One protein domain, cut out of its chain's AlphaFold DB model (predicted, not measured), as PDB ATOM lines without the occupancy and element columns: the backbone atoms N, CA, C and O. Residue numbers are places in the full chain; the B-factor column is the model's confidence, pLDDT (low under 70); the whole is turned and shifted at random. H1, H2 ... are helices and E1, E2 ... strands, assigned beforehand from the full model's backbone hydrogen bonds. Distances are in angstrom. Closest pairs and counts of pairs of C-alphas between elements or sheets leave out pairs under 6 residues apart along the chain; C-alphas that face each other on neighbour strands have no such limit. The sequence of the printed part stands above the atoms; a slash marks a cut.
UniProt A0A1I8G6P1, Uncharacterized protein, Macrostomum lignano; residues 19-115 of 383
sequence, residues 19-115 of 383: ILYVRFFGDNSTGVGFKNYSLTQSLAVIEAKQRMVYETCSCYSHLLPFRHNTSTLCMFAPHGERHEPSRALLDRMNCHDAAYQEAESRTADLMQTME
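This is residues 19 to 115 of the 383 residues of an uncharacterized protein of Macrostomum lignano (UniProt A0A1I8G6P1). A strand hairpin, E1 and E2, forms one long side of a flat domain and a helical hairpin, H1 and H2, the other, with part of the long link, residues 58 to 86, between them. Short H3 follows H2 and packs on residues 45 to 49 of H1. The 97 printed residues, mixed in class, run E1, E2, H1, H2, H3; the sheet is antiparallel. The whole is compact, radius of gyration of the C-alphas 14.3 A, spans 44 by 31 by 15 A.

Find C-alpha 19 at (166.086, 194.261, 290.324); E1, residues 19 to 25, runs 17.6 A from there. E2 is residues 32 to 38, 19.3 A; H1 43 to 57, 20.9 A; H2 87 to 105, 27.1 A; H3 107 to 113, 9.8 A, ending at (169.973, 215.833, 290.928).

Look at N 19 and O 37, 2.9 A apart, within hydrogen-bond range across antiparallel E1 and E2, at 149 degrees. H1 and H2 touch, closest at C-alphas 49 and 103, 5.2 A, opposite ways at a steep tilt of 35.4 degrees, only just past shallow. H1 touches H3 with residues 45 to 49 alone, closest at C-alphas 45 and 110, 5.8 A. E1 and H1 are apart. Every O i to N i+4 pair is within range in H1, H2 and H3.

C-alphas 80 and 115 are farthest apart, 44.6 A. The printed part has no cut. Confidence is under 70 at residues 20, 22 to 34, 36 to 42 and 114 to 115.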
ATOM      1  N   ILE A  19     165.493 194.483 291.642       70.06
ATOM      2  CA  ILE A  19     166.086 194.261 290.324       70.06
ATOM      3  C   ILE A  19     167.004 193.043 290.357       70.06
ATOM      4  O   ILE A  19     167.884 192.905 291.210       70.06
ATOM      5  N   LEU A  20     166.804 192.160 289.385       68.81
ATOM      6  CA  LEU A  20     167.636 190.991 289.155       68.81
ATOM      7  C   LEU A  20     168.750 191.374 288.172       68.81
ATOM      8  O   LEU A  20     168.468 191.762 287.039       68.81
ATOM      9  N   TYR A  21     170.010 191.287 288.597       71.31
ATOM     10  CA  TYR A  21     171.153 191.589 287.731       71.31
ATOM     11  C   TYR A  21     172.153 190.442 287.692       71.31
ATOM     12  O   TYR A  21     172.215 189.597 288.594       71.31
ATOM     13  N   VAL A  22     172.935 190.408 286.617       69.19
ATOM     14  CA  VAL A  22     173.950 189.378 286.423       69.19
ATOM     15  C   VAL A  22     175.143 189.688 287.319       69.19
ATOM     16  O   VAL A  22     175.747 190.747 287.215       69.19
ATOM     17  N   ARG A  23     175.492 188.766 288.214       67.00
ATOM     18  CA  ARG A  23     176.620 188.905 289.143       67.00
ATOM     19  C   ARG A  23     177.908 188.321 288.569       67.00
ATOM     20  O   ARG A  23     178.979 188.876 288.787       67.00
ATOM     21  N   PHE A  24     177.817 187.179 287.893       62.09
ATOM     22  CA  PHE A  24     178.940 186.524 287.225       62.09
ATOM     23  C   PHE A  24     178.426 185.523 286.184       62.09
ATOM     24  O   PHE A  24     177.314 185.011 286.312       62.09
ATOM     25  N   PHE A  25     179.257 185.216 285.191       59.56
ATOM     26  CA  PHE A  25     179.093 184.051 284.323       59.56
ATOM     27  C   PHE A  25     180.164 183.046 284.754       59.56
ATOM     28  O   PHE A  25     181.336 183.400 284.877       59.56
ATOM     29  N   GLY A  26     179.758 181.824 285.081       55.22
ATOM     30  CA  GLY A  26     180.674 180.719 285.336       55.22
ATOM     31  C   GLY A  26     181.424 180.333 284.063       55.22
ATOM     32  O   GLY A  26     181.030 180.711 282.963       55.22
ATOM     33  N   ASP A  27     182.481 179.533 284.210       54.62
ATOM     34  CA  ASP A  27     183.311 179.082 283.082       54.62
ATOM     35  C   ASP A  27     182.516 178.252 282.035       54.62
ATOM     36  O   ASP A  27     182.989 178.049 280.919       54.62
ATOM     37  N   ASN A  28     181.279 177.833 282.353       51.78
ATOM     38  CA  ASN A  28     180.341 177.175 281.438       51.78
ATOM     39  C   ASN A  28     179.120 178.067 281.139       51.78
ATOM     40  O   ASN A  28     178.610 178.757 282.023       51.78
ATOM     41  N   SER A  29     178.583 177.965 279.917       50.09
ATOM     42  CA  SER A  29     177.457 178.747 279.360       50.09
ATOM     43  C   SER A  29     176.133 178.705 280.145       50.09
ATOM     44  O   SER A  29     175.217 179.461 279.836       50.09
ATOM     45  N   THR A  30     176.022 177.861 281.173       52.06
ATOM     46  CA  THR A  30     174.857 177.735 282.065       52.06
ATOM     47  C   THR A  30     175.043 178.406 283.430       52.06
ATOM     48  O   THR A  30     174.098 178.495 284.208       52.06
ATOM     49  N   GLY A  31     176.245 178.893 283.748       56.56
ATOM     50  CA  GLY A  31     176.599 179.400 285.072       56.56
ATOM     51  C   GLY A  31     176.290 180.879 285.293       56.56
ATOM     52  O   GLY A  31     177.137 181.572 285.848       56.56
ATOM     53  N   VAL A  32     175.149 181.404 284.843       62.34
ATOM     54  CA  VAL A  32     174.806 182.813 285.103       62.34
ATOM     55  C   VAL A  32     174.285 182.944 286.531       62.34
ATOM     56  O   VAL A  32     173.184 182.505 286.854       62.34
ATOM     57  N   GLY A  33     175.098 183.525 287.410       65.62
ATOM     58  CA  GLY A  33     174.697 183.838 288.774       65.62
ATOM     59  C   GLY A  33     173.934 185.151 288.799       65.62
ATOM     60  O   GLY A  33     174.508 186.195 288.493       65.62
ATOM     61  N   PHE A  34     172.666 185.121 289.195       69.25
ATOM     62  CA  PHE A  34     171.868 186.327 289.403       69.25
ATOM     63  C   PHE A  34     171.923 186.775 290.864       69.25
ATOM     64  O   PHE A  34     172.083 185.959 291.777       69.25
ATOM     65  N   LYS A  35     171.807 188.081 291.094       70.12
ATOM     66  CA  LYS A  35     171.663 188.651 292.434       70.12
ATOM     67  C   LYS A  35     170.501 189.637 292.441       70.12
ATOM     68  O   LYS A  35     170.408 190.479 291.551       70.12
ATOM     69  N   ASN A  36     169.654 189.533 293.461       68.62
ATOM     70  CA  ASN A  36     168.612 190.518 293.717       68.62
ATOM     71  C   ASN A  36     169.255 191.737 294.373       68.62
ATOM     72  O   ASN A  36     170.074 191.612 295.292       68.62
ATOM     73  N   TYR A  37     168.892 192.912 293.886       67.94
ATOM     74  CA  TYR A  37     169.241 194.182 294.494       67.94
ATOM     75  C   TYR A  37     167.953 194.909 294.858       67.94
ATOM     76  O   TYR A  37     167.129 195.188 293.990       67.94
ATOM     77  N   SER A  38     167.789 195.179 296.151       66.56
ATOM     78  CA  SER A  38     166.709 196.016 296.664       66.56
ATOM     79  C   SER A  38     167.060 197.475 296.393       66.56
ATOM     80  O   SER A  38     168.143 197.930 296.772       66.56
ATOM     81  N   LEU A  39     166.168 198.192 295.711       65.06
ATOM     82  CA  LEU A  39     166.323 199.609 295.391       65.06
ATOM     83  C   LEU A  39     166.182 200.481 296.648       65.06
ATOM     84  O   LEU A  39     165.154 201.096 296.889       65.06
ATOM     85  N   THR A  40     167.240 200.539 297.460       61.75
ATOM     86  CA  THR A  40     167.365 201.497 298.577       61.75
ATOM     87  C   THR A  40     167.790 202.892 298.107       61.75
ATOM     88  O   THR A  40     167.647 203.867 298.842       61.75
ATOM     89  N   GLN A  41     168.312 202.988 296.881       64.69
ATOM     90  CA  GLN A  41     168.642 204.217 296.159       64.69
ATOM     91  C   GLN A  41     167.841 204.251 294.853       64.69
ATOM     92  O   GLN A  41     167.504 203.198 294.309       64.69
ATOM     93  N   SER A  42     167.578 205.450 294.324       68.25
ATOM     94  CA  SER A  42     166.961 205.614 293.001       68.25
ATOM     95  C   SER A  42     167.736 204.820 291.942       68.25
ATOM     96  O   SER A  42     168.964 204.925 291.849       68.25
ATOM     97  N   LEU A  43     167.022 204.055 291.108       75.44
ATOM     98  CA  LEU A  43     167.619 203.340 289.975       75.44
ATOM     99  C   LEU A  43     168.397 204.306 289.070       75.44
ATOM    100  O   LEU A  43     169.465 203.951 288.585       75.44
ATOM    101  N   ALA A  44     167.924 205.549 288.925       75.69
ATOM    102  CA  ALA A  44     168.603 206.580 288.148       75.69
ATOM    103  C   ALA A  44     169.979 206.941 288.727       75.69
ATOM    104  O   ALA A  44     170.908 207.195 287.967       75.69
ATOM    105  N   VAL A  45     170.149 206.909 290.056       83.62
ATOM    106  CA  VAL A  45     171.449 207.143 290.714       83.62
ATOM    107  C   VAL A  45     172.397 205.985 290.443       83.62
ATOM    108  O   VAL A  45     173.557 206.206 290.107       83.62
ATOM    109  N   ILE A  46     171.910 204.749 290.539       85.12
ATOM    110  CA  ILE A  46     172.712 203.554 290.250       85.12
ATOM    111  C   ILE A  46     173.132 203.533 288.778       85.12
ATOM    112  O   ILE A  46     174.301 203.305 288.470       85.12
ATOM    113  N   GLU A  47     172.203 203.815 287.867       85.75
ATOM    114  CA  GLU A  47     172.483 203.921 286.437       85.75
ATOM    115  C   GLU A  47     173.442 205.074 286.133       85.75
ATOM    116  O   GLU A  47     174.331 204.911 285.301       85.75
ATOM    117  N   ALA A  48     173.328 206.210 286.827       88.38
ATOM    118  CA  ALA A  48     174.260 207.327 286.689       88.38
ATOM    119  C   ALA A  48     175.665 206.971 287.184       88.38
ATOM    120  O   ALA A  48     176.643 207.266 286.499       88.38
ATOM    121  N   LYS A  49     175.778 206.281 288.325       91.56
ATOM    122  CA  LYS A  49     177.048 205.734 288.825       91.56
ATOM    123  C   LYS A  49     177.693 204.803 287.815       91.56
ATOM    124  O   LYS A  49     178.860 204.964 287.470       91.56
ATOM    125  N   GLN A  50     176.907 203.871 287.292       91.19
ATOM    126  CA  GLN A  50     177.382 202.918 286.306       91.19
ATOM    127  C   GLN A  50     177.777 203.603 284.989       91.19
ATOM    128  O   GLN A  50     178.759 203.206 284.362       91.19
ATOM    129  N   ARG A  51     177.055 204.657 284.596       91.12
ATOM    130  CA  ARG A  51     177.370 205.489 283.432       91.12
ATOM    131  C   ARG A  51     178.672 206.264 283.614       91.12
ATOM    132  O   ARG A  51     179.471 206.238 282.692       91.12
ATOM    133  N   MET A  52     178.937 206.856 284.781       93.81
ATOM    134  CA  MET A  52     180.216 207.540 285.038       93.81
ATOM    135  C   MET A  52     181.408 206.591 284.902       93.81
ATOM    136  O   MET A  52     182.385 206.921 284.242       93.81
ATOM    137  N   VAL A  53     181.316 205.379 285.464       94.38
ATOM    138  CA  VAL A  53     182.386 204.378 285.304       94.38
ATOM    139  C   VAL A  53     182.572 204.013 283.827       94.38
ATOM    140  O   VAL A  53     183.702 203.907 283.350       94.38
ATOM    141  N   TYR A  54     181.472 203.859 283.088       93.56
ATOM    142  CA  TYR A  54     181.520 203.530 281.667       93.56
ATOM    143  C   TYR A  54     182.083 204.666 280.804       93.56
ATOM    144  O   TYR A  54     182.888 204.407 279.919       93.56
ATOM    145  N   GLU A  55     181.709 205.917 281.054       94.62
ATOM    146  CA  GLU A  55     182.208 207.075 280.307       94.62
ATOM    147  C   GLU A  55     183.711 207.283 280.525       94.62
ATOM    148  O   GLU A  55     184.432 207.575 279.572       94.62
ATOM    149  N   THR A  56     184.203 207.049 281.745       94.88
ATOM    150  CA  THR A  56     185.627 207.200 282.073       94.88
ATOM    151  C   THR A  56     186.467 206.012 281.602       94.88
ATOM    152  O   THR A  56     187.564 206.199 281.080       94.88
ATOM    153  N   CYS A  57     185.972 204.780 281.769       93.62
ATOM    154  CA  CYS A  57     186.782 203.566 281.595       93.62
ATOM    155  C   CYS A  57     186.313 202.638 280.464       93.62
ATOM    156  O   CYS A  57     186.934 201.601 280.228       93.62
ATOM    157  N   SER A  58     185.228 202.976 279.757       93.19
ATOM    158  CA  SER A  58     184.608 202.162 278.691       93.19
ATOM    159  C   SER A  58     184.228 200.739 279.125       93.19
ATOM    160  O   SER A  58     184.197 199.806 278.321       93.19
ATOM    161  N   CYS A  59     183.955 200.551 280.415       90.94
ATOM    162  CA  CYS A  59     183.629 199.263 281.008       90.94
ATOM    163  C   CYS A  59     182.690 199.429 282.205       90.94
ATOM    164  O   CYS A  59     182.533 200.512 282.760       90.94
ATOM    165  N   TYR A  60     182.045 198.338 282.595       90.44
ATOM    166  CA  TYR A  60     181.056 198.321 283.665       90.44
ATOM    167  C   TYR A  60     181.670 197.904 285.003       90.44
ATOM    168  O   TYR A  60     182.514 197.001 285.065       90.44
ATOM    169  N   SER A  61     181.210 198.531 286.089       89.94
ATOM    170  CA  SER A  61     181.549 198.083 287.435       89.94
ATOM    171  C   SER A  61     180.772 196.819 287.783       89.94
ATOM    172  O   SER A  61     179.581 196.699 287.501       89.94
ATOM    173  N   HIS A  62     181.459 195.888 288.435       83.25
ATOM    174  CA  HIS A  62     180.878 194.681 289.018       83.25
ATOM    175  C   HIS A  62     180.259 194.936 290.405       83.25
ATOM    176  O   HIS A  62     179.601 194.055 290.959       83.25
ATOM    177  N   LEU A  63     180.506 196.119 290.983       84.75
ATOM    178  CA  LEU A  63     179.998 196.535 292.292       84.75
ATOM    179  C   LEU A  63     178.580 197.118 292.205       84.75
ATOM    180  O   LEU A  63     177.885 197.184 293.216       84.75
ATOM    181  N   LEU A  64     178.138 197.479 290.999       85.12
ATOM    182  CA  LEU A  64     176.812 198.019 290.713       85.12
ATOM    183  C   LEU A  64     176.015 197.052 289.825       85.12
ATOM    184  O   LEU A  64     176.605 196.308 289.037       85.12
ATOM    185  N   PRO A  65     174.675 197.053 289.922       81.12
ATOM    186  CA  PRO A  65     173.822 196.323 288.993       81.12
ATOM    187  C   PRO A  65     174.100 196.674 287.521       81.12
ATOM    188  O   PRO A  65     174.185 197.844 287.156       81.12
ATOM    189  N   PHE A  66     174.191 195.658 286.654       78.56
ATOM    190  CA  PHE A  66     174.366 195.830 285.207       78.56
ATOM    191  C   PHE A  66     173.601 194.763 284.408       78.56
ATOM    192  O   PHE A  66     173.312 193.674 284.907       78.56
ATOM    193  N   ARG A  67     173.261 195.085 283.152       73.50
ATOM    194  CA  ARG A  67     172.476 194.219 282.243       73.50
ATOM    195  C   ARG A  67     173.269 193.705 281.032       73.50
ATOM    196  O   ARG A  67     172.705 193.062 280.154       73.50
ATOM    197  N   HIS A  68     174.564 194.004 280.971       73.19
ATOM    198  CA  HIS A  68     175.441 193.691 279.839       73.19
ATOM    199  C   HIS A  68     176.238 192.390 280.051       73.19
ATOM    200  O   HIS A  68     176.209 191.788 281.122       73.19
ATOM    201  N   ASN A  69     176.949 191.933 279.017       72.62
ATOM    202  CA  ASN A  69     177.795 190.735 279.076       72.62
ATOM    203  C   ASN A  69     179.003 190.960 280.011       72.62
ATOM    204  O   ASN A  69     179.584 192.041 279.992       72.62
ATOM    205  N   THR A  70     179.455 189.967 280.786       72.25
ATOM    206  CA  THR A  70     180.625 190.145 281.671       72.25
ATOM    207  C   THR A  70     181.916 190.479 280.958       72.25
ATOM    208  O   THR A  70     182.794 191.043 281.599       72.25
ATOM    209  N   SER A  71     182.050 190.192 279.661       72.62
ATOM    210  CA  SER A  71     183.213 190.649 278.886       72.62
ATOM    211  C   SER A  71     183.379 192.174 278.897       72.62
ATOM    212  O   SER A  71     184.477 192.675 278.672       72.62
ATOM    213  N   THR A  72     182.302 192.907 279.188       82.69
ATOM    214  CA  THR A  72     182.282 194.370 279.296       82.69
ATOM    215  C   THR A  72     182.581 194.882 280.710       82.69
ATOM    216  O   THR A  72     182.604 196.093 280.924       82.69
ATOM    217  N   LEU A  73     182.835 193.999 281.686       87.19
ATOM    218  CA  LEU A  73     183.258 194.409 283.025       87.19
ATOM    219  C   LEU A  73     184.714 194.866 283.034       87.19
ATOM    220  O   LEU A  73     185.587 194.240 282.433       87.19
ATOM    221  N   CYS A  74     185.002 195.885 283.837       88.50
ATOM    222  CA  CYS A  74     186.371 196.370 284.009       88.50
ATOM    223  C   CYS A  74     187.305 195.300 284.596       88.50
ATOM    224  O   CYS A  74     188.458 195.171 284.182       88.50
ATOM    225  N   MET A  75     186.773 194.483 285.509       85.88
ATOM    226  CA  MET A  75     187.503 193.417 286.206       85.88
ATOM    227  C   MET A  75     187.514 192.084 285.444       85.88
ATOM    228  O   MET A  75     187.958 191.069 285.980       85.88
ATOM    229  N   PHE A  76     186.999 192.038 284.213       85.12
ATOM    230  CA  PHE A  76     186.987 190.801 283.440       85.12
ATOM    231  C   PHE A  76     188.383 190.459 282.910       85.12
ATOM    232  O   PHE A  76     188.900 191.134 282.022       85.12
ATOM    233  N   ALA A  77     188.965 189.374 283.415       84.00
ATOM    234  CA  ALA A  77     190.252 188.854 282.962       84.00
ATOM    235  C   ALA A  77     190.072 187.548 282.152       84.00
ATOM    236  O   ALA A  77     189.590 186.546 282.709       84.00
ATOM    237  N   PRO A  78     190.470 187.519 280.861       82.12
ATOM    238  CA  PRO A  78     190.537 186.290 280.067       82.12
ATOM    239  C   PRO A  78     191.426 185.238 280.739       82.12
ATOM    240  O   PRO A  78     192.405 185.592 281.387       82.12
ATOM    241  N   HIS A  79     191.136 183.943 280.561       80.06
ATOM    242  CA  HIS A  79     191.862 182.860 281.251       80.06
ATOM    243  C   HIS A  79     193.391 182.938 281.108       80.06
ATOM    244  O   HIS A  79     194.091 182.695 282.088       80.06
ATOM    245  N   GLY A  80     193.901 183.316 279.930       79.75
ATOM    246  CA  GLY A  80     195.341 183.468 279.690       79.75
ATOM    247  C   GLY A  80     195.992 184.629 280.452       79.75
ATOM    248  O   GLY A  80     197.166 184.546 280.784       79.75
ATOM    249  N   GLU A  81     195.229 185.667 280.795       80.88
ATOM    250  CA  GLU A  81     195.719 186.874 281.481       80.88
ATOM    251  C   GLU A  81     195.467 186.845 283.000       80.88
ATOM    252  O   GLU A  81     195.824 187.780 283.711       80.88
ATOM    253  N   ARG A  82     194.847 185.785 283.541       80.56
ATOM    254  CA  ARG A  82     194.585 185.675 284.992       80.56
ATOM    255  C   ARG A  82     195.858 185.445 285.809       80.56
ATOM    256  O   ARG A  82     195.921 185.867 286.960       80.56
ATOM    257  N   HIS A  83     196.835 184.737 285.243       80.06
ATOM    258  CA  HIS A  83     198.107 184.441 285.909       80.06
ATOM    259  C   HIS A  83     199.145 185.543 285.686       80.06
ATOM    260  O   HIS A  83     199.858 185.902 286.619       80.06
ATOM    261  N   GLU A  84     199.181 186.103 284.478       86.44
ATOM    262  CA  GLU A  84     200.044 187.223 284.107       86.44
ATOM    263  C   GLU A  84     199.178 188.315 283.464       86.44
ATOM    264  O   GLU A  84     198.887 188.251 282.267       86.44
ATOM    265  N   PRO A  85     198.697 189.290 284.257       87.06
ATOM    266  CA  PRO A  85     197.811 190.324 283.749       87.06
ATOM    267  C   PRO A  85     198.566 191.262 282.811       87.06
ATOM    268  O   PRO A  85     199.658 191.747 283.123       87.06
ATOM    269  N   SER A  86     197.962 191.553 281.660       90.38
ATOM    270  CA  SER A  86     198.494 192.553 280.741       90.38
ATOM    271  C   SER A  86     198.475 193.948 281.383       90.38
ATOM    272  O   SER A  86     197.641 194.253 282.238       90.38
ATOM    273  N   ARG A  87     199.374 194.841 280.944       91.62
ATOM    274  CA  ARG A  87     199.352 196.253 281.376       91.62
ATOM    275  C   ARG A  87     197.995 196.908 281.104       91.62
ATOM    276  O   ARG A  87     197.471 197.579 281.977       91.62
ATOM    277  N   ALA A  88     197.401 196.626 279.944       89.38
ATOM    278  CA  ALA A  88     196.086 197.142 279.573       89.38
ATOM    279  C   ALA A  88     194.978 196.689 280.542       89.38
ATOM    280  O   ALA A  88     194.099 197.479 280.885       89.38
ATOM    281  N   LEU A  89     195.028 195.437 281.014       88.94
ATOM    282  CA  LEU A  89     194.101 194.939 282.029       88.94
ATOM    283  C   LEU A  89     194.287 195.676 283.361       88.94
ATOM    284  O   LEU A  89     193.300 196.129 283.937       88.94
ATOM    285  N   LEU A  90     195.530 195.840 283.823       91.06
ATOM    286  CA  LEU A  90     195.834 196.562 285.065       91.06
ATOM    287  C   LEU A  90     195.407 198.033 284.998       91.06
ATOM    288  O   LEU A  90     194.784 198.528 285.933       91.06
ATOM    289  N   ASP A  91     195.672 198.715 283.883       92.88
ATOM    290  CA  ASP A  91     195.283 200.114 283.682       92.88
ATOM    291  C   ASP A  91     193.757 200.274 283.704       92.88
ATOM    292  O   ASP A  91     193.232 201.199 284.322       92.88
ATOM    293  N   ARG A  92     193.022 199.323 283.114       91.69
ATOM    294  CA  ARG A  92     191.555 199.304 283.165       91.69
ATOM    295  C   ARG A  92     191.020 199.061 284.579       91.69
ATOM    296  O   ARG A  92     190.032 199.684 284.962       91.69
ATOM    297  N   MET A  93     191.650 198.174 285.352       90.62
ATOM    298  CA  MET A  93     191.285 197.931 286.756       90.62
ATOM    299  C   MET A  93     191.546 199.172 287.620       90.62
ATOM    300  O   MET A  93     190.679 199.575 288.388       90.62
ATOM    301  N   ASN A  94     192.685 199.836 287.422       93.44
ATOM    302  CA  ASN A  94     193.016 201.079 288.120       93.44
ATOM    303  C   ASN A  94     192.045 202.214 287.759       93.44
ATOM    304  O   ASN A  94     191.594 202.941 288.642       93.44
ATOM    305  N   CYS A  95     191.685 202.341 286.475       95.25
ATOM    306  CA  CYS A  95     190.665 203.290 286.027       95.25
ATOM    307  C   CYS A  95     189.333 203.028 286.730       95.25
ATOM    308  O   CYS A  95     188.724 203.952 287.261       95.25
ATOM    309  N   HIS A  96     188.901 201.763 286.772       94.94
ATOM    310  CA  HIS A  96     187.667 201.373 287.444       94.94
ATOM    311  C   HIS A  96     187.654 201.785 288.912       94.94
ATOM    312  O   HIS A  96     186.670 202.365 289.357       94.94
ATOM    313  N   ASP A  97     188.722 201.498 289.654       93.88
ATOM    314  CA  ASP A  97     188.766 201.796 291.084       93.88
ATOM    315  C   ASP A  97     188.698 203.307 291.338       93.88
ATOM    316  O   ASP A  97     187.953 203.743 292.216       93.88
ATOM    317  N   ALA A  98     189.387 204.110 290.520       94.88
ATOM    318  CA  ALA A  98     189.318 205.567 290.587       94.88
ATOM    319  C   ALA A  98     187.923 206.105 290.215       94.88
ATOM    320  O   ALA A  98     187.322 206.853 290.986       94.88
ATOM    321  N   ALA A  99     187.373 205.680 289.074       95.12
ATOM    322  CA  ALA A  99     186.077 206.146 288.582       95.12
ATOM    323  C   ALA A  99     184.917 205.713 289.491       95.12
ATOM    324  O   ALA A  99     183.960 206.459 289.691       95.12
ATOM    325  N   TYR A 100     184.995 204.515 290.077       94.44
ATOM    326  CA  TYR A 100     184.001 204.041 291.033       94.44
ATOM    327  C   TYR A 100     184.062 204.823 292.348       94.44
ATOM    328  O   TYR A 100     183.017 205.205 292.873       94.44
ATOM    329  N   GLN A 101     185.261 205.107 292.871       94.69
ATOM    330  CA  GLN A 101     185.407 205.950 294.064       94.69
ATOM    331  C   GLN A 101     184.858 207.359 293.832       94.69
ATOM    332  O   GLN A 101     184.162 207.895 294.696       94.69
ATOM    333  N   GLU A 102     185.111 207.938 292.659       94.38
ATOM    334  CA  GLU A 102     184.532 209.223 292.273       94.38
ATOM    335  C   GLU A 102     182.998 209.150 292.216       94.38
ATOM    336  O   GLU A 102     182.316 209.973 292.833       94.38
ATOM    337  N   ALA A 103     182.439 208.126 291.568       92.00
ATOM    338  CA  ALA A 103     180.994 207.923 291.489       92.00
ATOM    339  C   ALA A 103     180.340 207.732 292.873       92.00
ATOM    340  O   ALA A 103     179.238 208.232 293.111       92.00
ATOM    341  N   GLU A 104     181.017 207.052 293.803       90.94
ATOM    342  CA  GLU A 104     180.573 206.920 295.194       90.94
ATOM    343  C   GLU A 104     180.623 208.257 295.944       90.94
ATOM    344  O   GLU A 104     179.671 208.598 296.651       90.94
ATOM    345  N   SER A 105     181.674 209.059 295.749       91.88
ATOM    346  CA  SER A 105     181.795 210.379 296.387       91.88
ATOM    347  C   SER A 105     180.674 211.342 295.974       91.88
ATOM    348  O   SER A 105     180.204 212.132 296.789       91.88
ATOM    349  N   ARG A 106     180.171 211.206 294.741       89.62
ATOM    350  CA  ARG A 106     179.096 212.033 294.169       89.62
ATOM    351  C   ARG A 106     177.688 211.497 294.425       89.62
ATOM    352  O   ARG A 106     176.724 212.025 293.881       89.62
ATOM    353  N   THR A 107     177.533 210.451 295.239       85.50
ATOM    354  CA  THR A 107     176.221 209.826 295.483       85.50
ATOM    355  C   THR A 107     175.178 210.830 295.968       85.50
ATOM    356  O   THR A 107     174.053 210.797 295.484       85.50
ATOM    357  N   ALA A 108     175.541 211.713 296.903       80.44
ATOM    358  CA  ALA A 108     174.616 212.694 297.467       80.44
ATOM    359  C   ALA A 108     174.114 213.676 296.397       80.44
ATOM    360  O   ALA A 108     172.906 213.833 296.230       80.44
ATOM    361  N   ASP A 109     175.032 214.237 295.606       85.06
ATOM    362  CA  ASP A 109     174.705 215.152 294.511       85.06
ATOM    363  C   ASP A 109     173.830 214.471 293.455       85.06
ATOM    364  O   ASP A 109     172.879 215.063 292.952       85.06
ATOM    365  N   LEU A 110     174.117 213.207 293.125       83.81
ATOM    366  CA  LEU A 110     173.304 212.425 292.191       83.81
ATOM    367  C   LEU A 110     171.917 212.136 292.754       83.81
ATOM    368  O   LEU A 110     170.957 212.174 291.999       83.81
ATOM    369  N   MET A 111     171.796 211.846 294.051       77.62
ATOM    370  CA  MET A 111     170.498 211.639 294.697       77.62
ATOM    371  C   MET A 111     169.648 212.910 294.679       77.62
ATOM    372  O   MET A 111     168.443 212.812 294.474       77.62
ATOM    373  N   GLN A 112     170.277 214.074 294.842       75.12
ATOM    374  CA  GLN A 112     169.614 215.372 294.742       75.12
ATOM    375  C   GLN A 112     169.275 215.730 293.286       75.12
ATOM    376  O   GLN A 112     168.179 216.168 292.982       75.12
ATOM    377  N   THR A 113     170.188 215.490 292.346       76.06
ATOM    378  CA  THR A 113     169.973 215.833 290.928       76.06
ATOM    379  C   THR A 113     168.965 214.897 290.256       76.06
ATOM    380  O   THR A 113     168.204 215.312 289.389       76.06
ATOM    381  N   MET A 114     168.954 213.621 290.649       69.94
ATOM    382  CA  MET A 114     168.037 212.593 290.145       69.94
ATOM    383  C   MET A 114     166.793 212.463 291.032       69.94
ATOM    384  O   MET A 114     166.243 211.364 291.160       69.94
ATOM    385  N   GLU A 115     166.415 213.581 291.666       57.47
ATOM    386  CA  GLU A 115     165.270 213.778 292.552       57.47
ATOM    387  C   GLU A 115     164.081 212.930 292.100       57.47
ATOM    388  O   GLU A 115     163.490 213.111 291.036       57.47
TER     389      GLU A 115